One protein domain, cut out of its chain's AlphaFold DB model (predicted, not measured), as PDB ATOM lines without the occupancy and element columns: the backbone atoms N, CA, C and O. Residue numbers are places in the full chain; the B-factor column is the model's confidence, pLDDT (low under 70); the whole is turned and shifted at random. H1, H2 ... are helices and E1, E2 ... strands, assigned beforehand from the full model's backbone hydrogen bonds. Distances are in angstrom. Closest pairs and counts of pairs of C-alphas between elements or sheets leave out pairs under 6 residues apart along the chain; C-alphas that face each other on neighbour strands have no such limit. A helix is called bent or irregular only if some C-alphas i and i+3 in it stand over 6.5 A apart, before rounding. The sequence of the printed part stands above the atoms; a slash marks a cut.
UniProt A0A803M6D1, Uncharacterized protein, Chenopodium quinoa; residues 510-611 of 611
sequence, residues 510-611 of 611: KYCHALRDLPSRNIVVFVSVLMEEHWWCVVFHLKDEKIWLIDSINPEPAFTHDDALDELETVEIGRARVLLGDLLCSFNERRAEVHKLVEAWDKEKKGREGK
ATOM      1  N   LYS A 510      -9.544   3.429  -2.256       40.94
ATOM      2  CA  LYS A 510      -8.399   2.521  -2.192       40.94
ATOM      3  C   LYS A 510      -8.252   1.777  -3.511       40.94
ATOM      4  O   LYS A 510      -9.145   1.051  -3.937       40.94
ATOM      5  N   TYR A 511      -7.091   1.939  -4.126       36.47
ATOM      6  CA  TYR A 511      -6.795   1.382  -5.434       36.47
ATOM      7  C   TYR A 511      -6.620  -0.147  -5.408       36.47
ATOM      8  O   TYR A 511      -5.914  -0.700  -4.564       36.47
ATOM      9  N   CYS A 512      -7.270  -0.786  -6.383       38.97
ATOM     10  CA  CYS A 512      -6.966  -2.089  -6.983       38.97
ATOM     11  C   CYS A 512      -6.894  -3.318  -6.055       38.97
ATOM     12  O   CYS A 512      -5.845  -3.680  -5.519       38.97
ATOM     13  N   HIS A 513      -8.007  -4.057  -5.988       43.66
ATOM     14  CA  HIS A 513      -8.083  -5.450  -5.521       43.66
ATOM     15  C   HIS A 513      -8.841  -6.309  -6.543       43.66
ATOM     16  O   HIS A 513      -9.679  -5.797  -7.289       43.66
ATOM     17  N   ALA A 514      -8.569  -7.616  -6.581       46.53
ATOM     18  CA  ALA A 514      -9.317  -8.526  -7.441       46.53
ATOM     19  C   ALA A 514     -10.710  -8.801  -6.848       46.53
ATOM     20  O   ALA A 514     -10.912  -8.772  -5.634       46.53
ATOM     21  N   LEU A 515     -11.674  -9.175  -7.695       41.59
ATOM     22  CA  LEU A 515     -13.049  -9.520  -7.287       41.59
ATOM     23  C   LEU A 515     -13.147 -10.639  -6.223       41.59
ATOM     24  O   LEU A 515     -14.205 -10.814  -5.623       41.59
ATOM     25  N   ARG A 516     -12.065 -11.393  -5.978       43.25
ATOM     26  CA  ARG A 516     -11.970 -12.418  -4.922       43.25
ATOM     27  C   ARG A 516     -11.795 -11.845  -3.516       43.25
ATOM     28  O   ARG A 516     -12.226 -12.486  -2.562       43.25
ATOM     29  N   ASP A 517     -11.191 -10.667  -3.396       49.41
ATOM     30  CA  ASP A 517     -10.784 -10.081  -2.111       49.41
ATOM     31  C   ASP A 517     -11.895  -9.221  -1.484       49.41
ATOM     32  O   ASP A 517     -11.780  -8.751  -0.351       49.41
ATOM     33  N   LEU A 518     -12.996  -9.026  -2.216       50.78
ATOM     34  CA  LEU A 518     -14.182  -8.302  -1.773       50.78
ATOM     35  C   LEU A 518     -14.961  -9.126  -0.728       50.78
ATOM     36  O   LEU A 518     -15.505 -10.184  -1.063       50.78
ATOM     37  N   PRO A 519     -15.083  -8.668   0.533       55.44
ATOM     38  CA  PRO A 519     -15.865  -9.384   1.532       55.44
ATOM     39  C   PRO A 519     -17.366  -9.360   1.213       55.44
ATOM     40  O   PRO A 519     -17.893  -8.462   0.556       55.44
ATOM     41  N   SER A 520     -18.090 -10.343   1.750       51.78
ATOM     42  CA  SER A 520     -19.498 -10.638   1.441       51.78
ATOM     43  C   SER A 520     -20.528  -9.655   2.035       51.78
ATOM     44  O   SER A 520     -21.605 -10.072   2.461       51.78
ATOM     45  N   ARG A 521     -20.190  -8.363   2.131       59.22
ATOM     46  CA  ARG A 521     -21.061  -7.262   2.592       59.22
ATOM     47  C   ARG A 521     -20.997  -6.025   1.684       59.22
ATOM     48  O   ARG A 521     -21.412  -4.942   2.091       59.22
ATOM     49  N   ASN A 522     -20.473  -6.185   0.473       62.97
ATOM     50  CA  ASN A 522     -20.338  -5.112  -0.504       62.97
ATOM     51  C   ASN A 522     -21.554  -5.076  -1.435       62.97
ATOM     52  O   ASN A 522     -22.061  -6.129  -1.824       62.97
ATOM     53  N   ILE A 523     -21.982  -3.879  -1.835       63.66
ATOM     54  CA  ILE A 523     -22.970  -3.695  -2.902       63.66
ATOM     55  C   ILE A 523     -22.221  -3.275  -4.169       63.66
ATOM     56  O   ILE A 523     -21.593  -2.219  -4.205       63.66
ATOM     57  N   VAL A 524     -22.289  -4.097  -5.216       63.81
ATOM     58  CA  VAL A 524     -21.905  -3.687  -6.576       63.81
ATOM     59  C   VAL A 524     -23.086  -2.904  -7.142       63.81
ATOM     60  O   VAL A 524     -24.170  -3.468  -7.282       63.81
ATOM     61  N   VAL A 525     -22.910  -1.605  -7.395       61.91
ATOM     62  CA  VAL A 525     -24.022  -0.698  -7.751       61.91
ATOM     63  C   VAL A 525     -24.087  -0.440  -9.252       61.91
ATOM     64  O   VAL A 525     -25.177  -0.387  -9.817       61.91
ATOM     65  N   PHE A 526     -22.934  -0.325  -9.912       64.50
ATOM     66  CA  PHE A 526     -22.856   0.024 -11.328       64.50
ATOM     67  C   PHE A 526     -21.885  -0.897 -12.062       64.50
ATOM     68  O   PHE A 526     -20.804  -1.164 -11.545       64.50
ATOM     69  N   VAL A 527     -22.257  -1.357 -13.259       60.69
ATOM     70  CA  VAL A 527     -21.365  -2.041 -14.208       60.69
ATOM     71  C   VAL A 527     -21.571  -1.391 -15.569       60.69
ATOM     72  O   VAL A 527     -22.601  -1.615 -16.215       60.69
ATOM     73  N   SER A 528     -20.599  -0.588 -15.992       54.84
ATOM     74  CA  SER A 528     -20.566  -0.041 -17.342       54.84
ATOM     75  C   SER A 528     -19.826  -1.022 -18.244       54.84
ATOM     76  O   SER A 528     -18.687  -1.397 -17.971       54.84
ATOM     77  N   VAL A 529     -20.490  -1.469 -19.308       58.50
ATOM     78  CA  VAL A 529     -19.867  -2.232 -20.395       58.50
ATOM     79  C   VAL A 529     -19.894  -1.299 -21.592       58.50
ATOM     80  O   VAL A 529     -20.951  -1.116 -22.193       58.50
ATOM     81  N   LEU A 530     -18.767  -0.637 -21.850       56.44
ATOM     82  CA  LEU A 530     -18.663   0.406 -22.874       56.44
ATOM     83  C   LEU A 530     -18.215  -0.164 -24.227       56.44
ATOM     84  O   LEU A 530     -18.615   0.359 -25.261       56.44
ATOM     85  N   MET A 531     -17.440  -1.254 -24.229       57.28
ATOM     86  CA  MET A 531     -17.045  -2.000 -25.433       57.28
ATOM     87  C   MET A 531     -16.995  -3.507 -25.136       57.28
ATOM     88  O   MET A 531     -16.928  -3.909 -23.976       57.28
ATOM     89  N   GLU A 532     -17.026  -4.358 -26.166       60.50
ATOM     90  CA  GLU A 532     -17.240  -5.812 -26.007       60.50
ATOM     91  C   GLU A 532     -16.163  -6.545 -25.183       60.50
ATOM     92  O   GLU A 532     -16.462  -7.566 -24.562       60.50
ATOM     93  N   GLU A 533     -14.936  -6.015 -25.118       70.12
ATOM     94  CA  GLU A 533     -13.856  -6.543 -24.266       70.12
ATOM     95  C   GLU A 533     -13.578  -5.682 -23.013       70.12
ATOM     96  O   GLU A 533     -12.724  -6.045 -22.205       70.12
ATOM     97  N   HIS A 534     -14.307  -4.573 -22.810       80.38
ATOM     98  CA  HIS A 534     -14.057  -3.595 -21.743       80.38
ATOM     99  C   HIS A 534     -15.290  -3.319 -20.870       80.38
ATOM    100  O   HIS A 534     -16.270  -2.687 -21.286       80.38
ATOM    101  N   TRP A 535     -15.188  -3.727 -19.606       83.00
ATOM    102  CA  TRP A 535     -16.117  -3.362 -18.539       83.00
ATOM    103  C   TRP A 535     -15.392  -2.768 -17.327       83.00
ATOM    104  O   TRP A 535     -14.266  -3.159 -17.005       83.00
ATOM    105  N   TRP A 536     -16.085  -1.883 -16.615       87.00
ATOM    106  CA  TRP A 536     -15.697  -1.396 -15.293       87.00
ATOM    107  C   TRP A 536     -16.914  -1.319 -14.365       87.00
ATOM    108  O   TRP A 536     -18.065  -1.285 -14.810       87.00
ATOM    109  N   CYS A 537     -16.683  -1.363 -13.054       85.50
ATOM    110  CA  CYS A 537     -17.743  -1.355 -12.052       85.50
ATOM    111  C   CYS A 537     -17.376  -0.566 -10.792       85.50
ATOM    112  O   CYS A 537     -16.205  -0.495 -10.408       85.50
ATOM    113  N   VAL A 538     -18.404  -0.040 -10.121       84.12
ATOM    114  CA  VAL A 538     -18.288   0.672  -8.841       84.12
ATOM    115  C   VAL A 538     -18.871  -0.189  -7.723       84.12
ATOM    116  O   VAL A 538     -20.032  -0.620  -7.780       84.12
ATOM    117  N   VAL A 539     -18.060  -0.439  -6.693       85.31
ATOM    118  CA  VAL A 539     -18.393  -1.311  -5.561       85.31
ATOM    119  C   VAL A 539     -18.339  -0.531  -4.251       85.31
ATOM    120  O   VAL A 539     -17.292  -0.035  -3.842       85.31
ATOM    121  N   PHE A 540     -19.470  -0.478  -3.554       79.69
ATOM    122  CA  PHE A 540     -19.633   0.208  -2.278       79.69
ATOM    123  C   PHE A 540     -19.438  -0.790  -1.132       79.69
ATOM    124  O   PHE A 540     -20.248  -1.696  -0.905       79.69
ATOM    125  N   HIS A 541     -18.342  -0.635  -0.393       79.44
ATOM    126  CA  HIS A 541     -17.987  -1.472   0.750       79.44
ATOM    127  C   HIS A 541     -18.575  -0.873   2.037       79.44
ATOM    128  O   HIS A 541     -17.866  -0.264   2.842       79.44
ATOM    129  N   LEU A 542     -19.882  -1.080   2.244       72.88
ATOM    130  CA  LEU A 542     -20.695  -0.457   3.306       72.88
ATOM    131  C   LEU A 542     -20.027  -0.404   4.691       72.88
ATOM    132  O   LEU A 542     -20.111   0.602   5.380       72.88
ATOM    133  N   LYS A 543     -19.354  -1.485   5.105       74.88
ATOM    134  CA  LYS A 543     -18.750  -1.619   6.445       74.88
ATOM    135  C   LYS A 543     -17.526  -0.710   6.678       74.88
ATOM    136  O   LYS A 543     -17.191  -0.428   7.822       74.88
ATOM    137  N   ASP A 544     -16.849  -0.301   5.610       76.19
ATOM    138  CA  ASP A 544     -15.623   0.508   5.674       76.19
ATOM    139  C   ASP A 544     -15.837   1.901   5.052       76.19
ATOM    140  O   ASP A 544     -14.870   2.642   4.904       76.19
ATOM    141  N   GLU A 545     -17.069   2.218   4.629       76.12
ATOM    142  CA  GLU A 545     -17.467   3.462   3.943       76.12
ATOM    143  C   GLU A 545     -16.693   3.753   2.634       76.12
ATOM    144  O   GLU A 545     -16.771   4.845   2.082       76.12
ATOM    145  N   LYS A 546     -15.987   2.751   2.088       78.31
ATOM    146  CA  LYS A 546     -15.130   2.869   0.894       78.31
ATOM    147  C   LYS A 546     -15.877   2.607  -0.406       78.31
ATOM    148  O   LYS A 546     -16.644   1.645  -0.515       78.31
ATOM    149  N   ILE A 547     -15.525   3.390  -1.418       78.50
ATOM    150  CA  ILE A 547     -15.854   3.147  -2.820       78.50
ATOM    151  C   ILE A 547     -14.629   2.507  -3.484       78.50
ATOM    152  O   ILE A 547     -13.500   2.953  -3.279       78.50
ATOM    153  N   TRP A 548     -14.858   1.448  -4.258       84.38
ATOM    154  CA  TRP A 548     -13.844   0.785  -5.073       84.38
ATOM    155  C   TRP A 548     -14.236   0.877  -6.542       84.38
ATOM    156  O   TRP A 548     -15.370   0.553  -6.903       84.38
ATOM    157  N   LEU A 549     -13.274   1.247  -7.380       85.25
ATOM    158  CA  LEU A 549     -13.356   1.098  -8.827       85.25
ATOM    159  C   LEU A 549     -12.618  -0.170  -9.239       85.25
ATOM    160  O   LEU A 549     -11.508  -0.432  -8.769       85.25
ATOM    161  N   ILE A 550     -13.246  -0.958 -10.104       86.56
ATOM    162  CA  ILE A 550     -12.667  -2.178 -10.668       86.56
ATOM    163  C   ILE A 550     -12.856  -2.114 -12.175       86.56
ATOM    164  O   ILE A 550     -13.981  -1.972 -12.648       86.56
ATOM    165  N   ASP A 551     -11.764  -2.243 -12.910       90.44
ATOM    166  CA  ASP A 551     -11.715  -2.207 -14.367       90.44
ATOM    167  C   ASP A 551     -11.049  -3.494 -14.873       90.44
ATOM    168  O   ASP A 551     -10.199  -4.087 -14.205       90.44
ATOM    169  N   SER A 552     -11.498  -3.969 -16.030       84.44
ATOM    170  CA  SER A 552     -11.014  -5.195 -16.671       84.44
ATOM    171  C   SER A 552      -9.718  -5.021 -17.471       84.44
ATOM    172  O   SER A 552      -9.056  -6.021 -17.762       84.44
ATOM    173  N   ILE A 553      -9.358  -3.782 -17.816       87.44
ATOM    174  CA  ILE A 553      -8.210  -3.412 -18.651       87.44
ATOM    175  C   ILE A 553      -7.285  -2.434 -17.912       87.44
ATOM    176  O   ILE A 553      -6.075  -2.662 -17.873       87.44
ATOM    177  N   ASN A 554      -7.828  -1.361 -17.331       82.94
ATOM    178  CA  ASN A 554      -7.016  -0.258 -16.814       82.94
ATOM    179  C   ASN A 554      -6.480  -0.547 -15.397       82.94
ATOM    180  O   ASN A 554      -7.266  -0.841 -14.493       82.94
ATOM    181  N   PRO A 555      -5.157  -0.439 -15.158       82.06
ATOM    182  CA  PRO A 555      -4.563  -0.717 -13.849       82.06
ATOM    183  C   PRO A 555      -4.807   0.397 -12.819       82.06
ATOM    184  O   PRO A 555      -4.663   0.145 -11.625       82.06
ATOM    185  N   GLU A 556      -5.173   1.602 -13.265       84.19
ATOM    186  CA  GLU A 556      -5.427   2.786 -12.433       84.19
ATOM    187  C   GLU A 556      -6.801   3.385 -12.795       84.19
ATOM    188  O   GLU A 556      -6.892   4.417 -13.461       84.19
ATOM    189  N   PRO A 557      -7.904   2.717 -12.407       83.75
ATOM    190  CA  PRO A 557      -9.220   2.959 -12.994       83.75
ATOM    191  C   PRO A 557      -9.845   4.312 -12.649       83.75
ATOM    192  O   PRO A 557     -10.715   4.756 -13.384       83.75
ATOM    193  N   ALA A 558      -9.426   4.982 -11.568       78.56
ATOM    194  CA  ALA A 558      -9.917   6.335 -11.296       78.56
ATOM    195  C   ALA A 558      -9.421   7.321 -12.362       78.56
ATOM    196  O   ALA A 558     -10.227   8.011 -12.964       78.56
ATOM    197  N   PHE A 559      -8.126   7.287 -12.694       79.69
ATOM    198  CA  PHE A 559      -7.535   8.186 -13.688       79.69
ATOM    199  C   PHE A 559      -8.104   7.978 -15.103       79.69
ATOM    200  O   PHE A 559      -8.133   8.909 -15.897       79.69
ATOM    201  N   THR A 560      -8.563   6.766 -15.441       81.38
ATOM    202  CA  THR A 560      -9.182   6.499 -16.756       81.38
ATOM    203  C   THR A 560     -10.672   6.847 -16.823       81.38
ATOM    204  O   THR A 560     -11.199   6.997 -17.920       81.38
ATOM    205  N   HIS A 561     -11.350   6.987 -15.679       80.62
ATOM    206  CA  HIS A 561     -12.786   7.283 -15.599       80.62
ATOM    207  C   HIS A 561     -13.073   8.538 -14.763       80.62
ATOM    208  O   HIS A 561     -14.152   8.638 -14.189       80.62
ATOM    209  N   ASP A 562     -12.128   9.478 -14.681       77.50
ATOM    210  CA  ASP A 562     -12.189  10.662 -13.804       77.50
ATOM    211  C   ASP A 562     -13.407  11.546 -14.149       77.50
ATOM    212  O   ASP A 562     -14.229  11.840 -13.283       77.50
ATOM    213  N   ASP A 563     -13.638  11.817 -15.442       74.19
ATOM    214  CA  ASP A 563     -14.828  12.537 -15.934       74.19
ATOM    215  C   ASP A 563     -16.149  11.839 -15.540       74.19
ATOM    216  O   ASP A 563     -17.132  12.473 -15.152       74.19
ATOM    217  N   ALA A 564     -16.175  10.503 -15.617       72.44
ATOM    218  CA  ALA A 564     -17.333   9.697 -15.233       72.44
ATOM    219  C   ALA A 564     -17.473   9.572 -13.705       72.44
ATOM    220  O   ALA A 564     -18.559   9.269 -13.209       72.44
ATOM    221  N   LEU A 565     -16.390   9.801 -12.956       70.19
ATOM    222  CA  LEU A 565     -16.366   9.846 -11.501       70.19
ATOM    223  C   LEU A 565     -16.872  11.173 -10.954       70.19
ATOM    224  O   LEU A 565     -17.585  11.137  -9.959       70.19
ATOM    225  N   ASP A 566     -16.611  12.294 -11.625       69.75
ATOM    226  CA  ASP A 566     -17.243  13.580 -11.311       69.75
ATOM    227  C   ASP A 566     -18.769  13.522 -11.545       69.75
ATOM    228  O   ASP A 566     -19.550  13.959 -10.690       69.75
ATOM    229  N   GLU A 567     -19.234  12.904 -12.642       67.88
ATOM    230  CA  GLU A 567     -20.673  12.660 -12.866       67.88
ATOM    231  C   GLU A 567     -21.263  11.704 -11.804       67.88
ATOM    232  O   GLU A 567     -22.353  11.937 -11.269       67.88
ATOM    233  N   LEU A 568     -20.524  10.653 -11.426       63.50
ATOM    234  CA  LEU A 568     -20.909   9.749 -10.340       63.50
ATOM    235  C   LEU A 568     -20.935  10.451  -8.974       63.50
ATOM    236  O   LEU A 568     -21.911  10.254  -8.260       63.50
ATOM    237  N   GLU A 569     -19.940  11.255  -8.585       64.88
ATOM    238  CA  GLU A 569     -19.900  11.976  -7.296       64.88
ATOM    239  C   GLU A 569     -21.086  12.941  -7.195       64.88
ATOM    240  O   GLU A 569     -21.843  12.897  -6.217       64.88
ATOM    241  N   THR A 570     -21.286  13.762  -8.230       59.31
ATOM    242  CA  THR A 570     -22.312  14.813  -8.245       59.31
ATOM    243  C   THR A 570     -23.741  14.271  -8.303       59.31
ATOM    244  O   THR A 570     -24.608  14.784  -7.592       59.31
ATOM    245  N   VAL A 571     -24.015  13.237  -9.110       57.72
ATOM    246  CA  VAL A 571     -25.386  12.746  -9.339       57.72
ATOM    247  C   VAL A 571     -25.707  11.500  -8.510       57.72
ATOM    248  O   VAL A 571     -26.652  11.504  -7.716       57.72
ATOM    249  N   GLU A 572     -24.955  10.415  -8.690       58.97
ATOM    250  CA  GLU A 572     -25.373   9.081  -8.235       58.97
ATOM    251  C   GLU A 572     -24.797   8.674  -6.873       58.97
ATOM    252  O   GLU A 572     -25.472   7.974  -6.127       58.97
ATOM    253  N   ILE A 573     -23.624   9.162  -6.468       58.97
ATOM    254  CA  ILE A 573     -23.082   9.021  -5.108       58.97
ATOM    255  C   ILE A 573     -23.831   9.955  -4.159       58.97
ATOM    256  O   ILE A 573     -24.122   9.547  -3.038       58.97
ATOM    257  N   GLY A 574     -24.235  11.153  -4.595       61.62
ATOM    258  CA  GLY A 574     -25.176  11.996  -3.847       61.62
ATOM    259  C   GLY A 574     -26.486  11.256  -3.539       61.62
ATOM    260  O   GLY A 574     -26.873  11.119  -2.375       61.62
ATOM    261  N   ARG A 575     -27.126  10.681  -4.568       61.19
ATOM    262  CA  ARG A 575     -28.338   9.848  -4.416       61.19
ATOM    263  C   ARG A 575     -28.089   8.579  -3.602       61.19
ATOM    264  O   ARG A 575     -28.896   8.250  -2.739       61.19
ATOM    265  N   ALA A 576     -26.978   7.881  -3.828       56.19
ATOM    266  CA  ALA A 576     -26.630   6.671  -3.094       56.19
ATOM    267  C   ALA A 576     -26.311   6.962  -1.624       56.19
ATOM    268  O   ALA A 576     -26.687   6.158  -0.784       56.19
ATOM    269  N   ARG A 577     -25.698   8.106  -1.277       58.41
ATOM    270  CA  ARG A 577     -25.504   8.553   0.116       58.41
ATOM    271  C   ARG A 577     -26.852   8.766   0.814       58.41
ATOM    272  O   ARG A 577     -27.009   8.288   1.933       58.41
ATOM    273  N   VAL A 578     -27.834   9.390   0.151       63.16
ATOM    274  CA  VAL A 578     -29.208   9.524   0.684       63.16
ATOM    275  C   VAL A 578     -29.868   8.152   0.854       63.16
ATOM    276  O   VAL A 578     -30.279   7.808   1.956       63.16
ATOM    277  N   LEU A 579     -29.882   7.318  -0.191       58.88
ATOM    278  CA  LEU A 579     -30.521   5.996  -0.156       58.88
ATOM    279  C   LEU A 579     -29.846   5.018   0.826       58.88
ATOM    280  O   LEU A 579     -30.535   4.216   1.451       58.88
ATOM    281  N   LEU A 580     -28.518   5.075   0.998       58.88
ATOM    282  CA  LEU A 580     -27.812   4.361   2.067       58.88
ATOM    283  C   LEU A 580     -28.180   4.934   3.435       58.88
ATOM    284  O   LEU A 580     -28.368   4.149   4.355       58.88
ATOM    285  N   GLY A 581     -28.286   6.257   3.573       65.56
ATOM    286  CA  GLY A 581     -28.718   6.923   4.802       65.56
ATOM    287  C   GLY A 581     -30.091   6.430   5.256       65.56
ATOM    288  O   GLY A 581     -30.204   5.871   6.343       65.56
ATOM    289  N   ASP A 582     -31.097   6.523   4.387       64.88
ATOM    290  CA  ASP A 582     -32.463   6.050   4.637       64.88
ATOM    291  C   ASP A 582     -32.497   4.552   4.993       64.88
ATOM    292  O   ASP A 582     -33.162   4.128   5.943       64.88
ATOM    293  N   LEU A 583     -31.743   3.729   4.255       57.88
ATOM    294  CA  LEU A 583     -31.719   2.275   4.433       57.88
ATOM    295  C   LEU A 583     -30.946   1.855   5.698       57.88
ATOM    296  O   LEU A 583     -31.349   0.899   6.363       57.88
ATOM    297  N   LEU A 584     -29.892   2.582   6.082       62.12
ATOM    298  CA  LEU A 584     -29.172   2.403   7.348       62.12
ATOM    299  C   LEU A 584     -29.993   2.900   8.542       62.12
ATOM    300  O   LEU A 584     -30.006   2.226   9.572       62.12
ATOM    301  N   CYS A 585     -30.717   4.016   8.412       68.56
ATOM    302  CA  CYS A 585     -31.679   4.476   9.412       68.56
ATOM    303  C   CYS A 585     -32.759   3.416   9.639       68.56
ATOM    304  O   CYS A 585     -32.865   2.905  10.752       68.56
ATOM    305  N   SER A 586     -33.453   2.963   8.588       71.25
ATOM    306  CA  SER A 586     -34.492   1.932   8.724       71.25
ATOM    307  C   SER A 586     -33.948   0.586   9.231       71.25
ATOM    308  O   SER A 586     -34.625  -0.128   9.974       71.25
ATOM    309  N   PHE A 587     -32.702   0.232   8.900       68.25
ATOM    310  CA  PHE A 587     -32.037  -0.937   9.483       68.25
ATOM    311  C   PHE A 587     -31.767  -0.764  10.987       68.25
ATOM    312  O   PHE A 587     -32.000  -1.694  11.763       68.25
ATOM    313  N   ASN A 588     -31.306   0.411  11.419       74.12
ATOM    314  CA  ASN A 588     -31.037   0.710  12.826       74.12
ATOM    315  C   ASN A 588     -32.327   0.836  13.658       74.12
ATOM    316  O   ASN A 588     -32.362   0.337  14.782       74.12
ATOM    317  N   GLU A 589     -33.397   1.408  13.102       83.12
ATOM    318  CA  GLU A 589     -34.737   1.445  13.704       83.12
ATOM    319  C   GLU A 589     -35.263   0.030  13.971       83.12
ATOM    320  O   GLU A 589     -35.557  -0.317  15.115       83.12
ATOM    321  N   ARG A 590     -35.283  -0.830  12.942       75.00
ATOM    322  CA  ARG A 590     -35.696  -2.240  13.071       75.00
ATOM    323  C   ARG A 590     -34.802  -3.016  14.038       75.00
ATOM    324  O   ARG A 590     -35.279  -3.876  14.771       75.00
ATOM    325  N   ARG A 591     -33.501  -2.717  14.078       81.62
ATOM    326  CA  ARG A 591     -32.573  -3.310  15.052       81.62
ATOM    327  C   ARG A 591     -32.912  -2.891  16.488       81.62
ATOM    328  O   ARG A 591     -32.833  -3.731  17.381       81.62
ATOM    329  N   ALA A 592     -33.296  -1.636  16.714       88.19
ATOM    330  CA  ALA A 592     -33.735  -1.151  18.021       88.19
ATOM    331  C   ALA A 592     -35.104  -1.730  18.425       88.19
ATOM    332  O   ALA A 592     -35.305  -2.072  19.588       88.19
ATOM    333  N   GLU A 593     -36.026  -1.903  17.475       88.50
ATOM    334  CA  GLU A 593     -37.304  -2.597  17.678       88.50
ATOM    335  C   GLU A 593     -37.091  -4.064  18.088       88.50
ATOM    336  O   GLU A 593     -37.611  -4.497  19.117       88.50
ATOM    337  N   VAL A 594     -36.243  -4.807  17.367       82.00
ATOM    338  CA  VAL A 594     -35.865  -6.182  17.737       82.00
ATOM    339  C   VAL A 594     -35.208  -6.235  19.121       82.00
ATOM    340  O   VAL A 594     -35.505  -7.148  19.887       82.00
ATOM    341  N   HIS A 595     -34.375  -5.254  19.493       89.31
ATOM    342  CA  HIS A 595     -33.789  -5.195  20.840       89.31
ATOM    343  C   HIS A 595     -34.862  -5.038  21.929       89.31
ATOM    344  O   HIS A 595     -34.851  -5.777  22.911       89.31
ATOM    345  N   LYS A 596     -35.845  -4.148  21.723       95.44
ATOM    346  CA  LYS A 596     -36.987  -3.970  22.638       95.44
ATOM    347  C   LYS A 596     -37.828  -5.244  22.771       95.44
ATOM    348  O   LYS A 596     -38.263  -5.560  23.874       95.44
ATOM    349  N   LEU A 597     -38.040  -5.980  21.676       90.06
ATOM    350  CA  LEU A 597     -38.767  -7.255  21.693       90.06
ATOM    351  C   LEU A 597     -38.005  -8.346  22.463       90.06
ATOM    352  O   LEU A 597     -38.618  -9.073  23.241       90.06
ATOM    353  N   VAL A 598     -36.678  -8.425  22.311       90.25
ATOM    354  CA  VAL A 598     -35.829  -9.341  23.096       90.25
ATOM    355  C   VAL A 598     -35.845  -8.970  24.582       90.25
ATOM    356  O   VAL A 598     -36.070  -9.839  25.420       90.25
ATOM    357  N   GLU A 599     -35.710  -7.686  24.929       96.12
ATOM    358  CA  GLU A 599     -35.822  -7.224  26.320       96.12
ATOM    359  C   GLU A 599     -37.195  -7.506  26.943       96.12
ATOM    360  O   GLU A 599     -37.279  -7.807  28.134       96.12
ATOM    361  N   ALA A 600     -38.278  -7.373  26.171       95.00
ATOM    362  CA  ALA A 600     -39.628  -7.688  26.629       95.00
ATOM    363  C   ALA A 600     -39.787  -9.193  26.888       95.00
ATOM    364  O   ALA A 600     -40.316  -9.578  27.930       95.00
ATOM    365  N   TRP A 601     -39.264 -10.036  25.993       91.62
ATOM    366  CA  TRP A 601     -39.273 -11.491  26.143       91.62
ATOM    367  C   TRP A 601     -38.435 -11.966  27.340       91.62
ATOM    368  O   TRP A 601     -38.909 -12.784  28.123       91.62
ATOM    369  N   ASP A 602     -37.244 -11.400  27.560       95.00
ATOM    370  CA  ASP A 602     -36.414 -11.708  28.735       95.00
ATOM    371  C   ASP A 602     -37.082 -11.279  30.057       95.00
ATOM    372  O   ASP A 602     -36.944 -11.965  31.074       95.00
ATOM    373  N   LYS A 603     -37.821 -10.158  30.060       95.38
ATOM    374  CA  LYS A 603     -38.624  -9.715  31.215       95.38
ATOM    375  C   LYS A 603     -39.799 -10.661  31.468       95.38
ATOM    376  O   LYS A 603     -40.006 -11.070  32.608       95.38
ATOM    377  N   GLU A 604     -40.531 -11.048  30.423       95.75
ATOM    378  CA  GLU A 604     -41.643 -11.998  30.535       95.75
ATOM    379  C   GLU A 604     -41.159 -13.368  31.026       95.75
ATOM    380  O   GLU A 604     -41.741 -13.936  31.949       95.75
ATOM    381  N   LYS A 605     -40.056 -13.875  30.462       93.88
ATOM    382  CA  LYS A 605     -39.451 -15.149  30.851       93.88
ATOM    383  C   LYS A 605     -39.081 -15.161  32.337       93.88
ATOM    384  O   LYS A 605     -39.513 -16.062  33.051       93.88
ATOM    385  N   LYS A 606     -38.389 -14.130  32.832       94.12
ATOM    386  CA  LYS A 606     -38.066 -13.994  34.268       94.12
ATOM    387  C   LYS A 606     -39.318 -13.896  35.148       94.12
ATOM    388  O   LYS A 606     -39.330 -14.441  36.245       94.12
ATOM    389  N   GLY A 607     -40.385 -13.261  34.658       92.81
ATOM    390  CA  GLY A 607     -41.689 -13.216  35.333       92.81
ATOM    391  C   GLY A 607     -42.467 -14.543  35.337       92.81
ATOM    392  O   GLY A 607     -43.414 -14.680  36.111       92.81
ATOM    393  N   ARG A 608     -42.079 -15.511  34.493       89.06
ATOM    394  CA  ARG A 608     -42.601 -16.889  34.468       89.06
ATOM    395  C   ARG A 608     -41.724 -17.872  35.252       89.06
ATOM    396  O   ARG A 608     -42.259 -18.819  35.798       89.06
ATOM    397  N   GLU A 609     -40.411 -17.652  35.319       85.62
ATOM    398  CA  GLU A 609     -39.461 -18.487  36.086       85.62
ATOM    399  C   GLU A 609     -39.454 -18.173  37.599       85.62
ATOM    400  O   GLU A 609     -38.827 -18.889  38.373       85.62
ATOM    401  N   GLY A 610     -40.152 -17.111  38.025       71.81
ATOM    402  CA  GLY A 610     -40.375 -16.738  39.429       71.81
ATOM    403  C   GLY A 610     -41.805 -16.979  39.938       71.81
ATOM    404  O   GLY A 610     -42.235 -16.276  40.853       71.81
ATOM    405  N   LYS A 611     -42.553 -17.899  39.315       51.47
ATOM    406  CA  LYS A 611     -43.912 -18.324  39.689       51.47
ATOM    407  C   LYS A 611     -44.031 -19.844  39.670       51.47
ATOM    408  O   LYS A 611     -44.838 -20.338  40.481       51.47
TER     409      LYS A 611
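What this domain is: This is residues 510 to 611 of the 611 residues of an uncharacterized protein of Chenopodium quinoa (UniProt A0A803M6D1). A small head, built on a sheet of three antiparallel strands, has one very long helix, H2, running out of it as an arm. H2 starts in the head with a short arm, H2a, then bends steeply into the long H2b, whose far part, with the last residues 585 to 611, sticks out alone; the little helix H1 only grazes the sheet. The printed part has 102 residues, with three named strands followed by two named helices, in the order E1, E2, E3, H1, H2; the class is mixed, helices and strands. The whole is extended, with a radius of gyration of the C-alphas of 21.0 A, and the arm makes the length of its spans of 72 by 29 by 23 A.

How they stand to each other: E1, residues 523 to 531, E2, residues 534 to 541, and E3, residues 546 to 551, form a meander, each strand the antiparallel neighbour of the one before. E1 and E2 are a hairpin at 167 degrees between directions, with N 523 and O 540 at 2.9 A and N 536 and O 528 at 3.0 A, within hydrogen-bond range. E2 and E3 are a hairpin at 166 degrees, with N 539 and O 548 within hydrogen-bond range at 2.9 A. E1 and E3 are the edge strands. H1, residues 557 to 560, only grazes the sheet; its closest C-alphas to E3 are those of Asp 551 and Pro 557, 5.9 A apart. H2, residues 562 to 609, was assigned as one helix by its hydrogen bonds but is bent, with C-alphas 570 and 573 6.6 A apart; its arms are H2a, residues 562 to 570, and H2b, residues 573 to 609. The arms are near each other, at a steep tilt of 51 degrees. H1 and H2a are close but not clearly touching, their closest C-alphas, those of Ala 558 and Leu 565, being 7.3 A apart. H2a and H2b are only just not on the sheet, each with 4 pairs of C-alphas within 10 A, and both are apart from E1, E2 and E3. Every O i to N i+4 pair is within hydrogen-bond range in H2a and H2b; H1 is too short for such a pair, and its 1 O i to N i+3 pair is not within range.

Where its parts are: E1 runs 23.4 A from C-alpha 523 at (-22.970, -3.695, -2.902), E2 22.9 A and E3 16.4 A. H1 measures 5.2 A and H2a 12.3 A. H2b runs 52.2 A to C-alpha 609 at (-39.461, -18.487, 36.086).

The domain as a whole: The C-alphas farthest apart, those of Met 531 and Lys 611, are 72.3 A apart. Without residues 585 to 611, which stand free, the body spans 36 by 27 by 21 A. The printed part has no cut, and the links E1 to E2, E2 to E3, E3 to H1 and H1 to H2 are tight. Residues 510 to 522 hold no named element. The mean pLDDT of the printed part is 72.0; residues 510 to 532, 566 to 585, 587 and 611 are under 70.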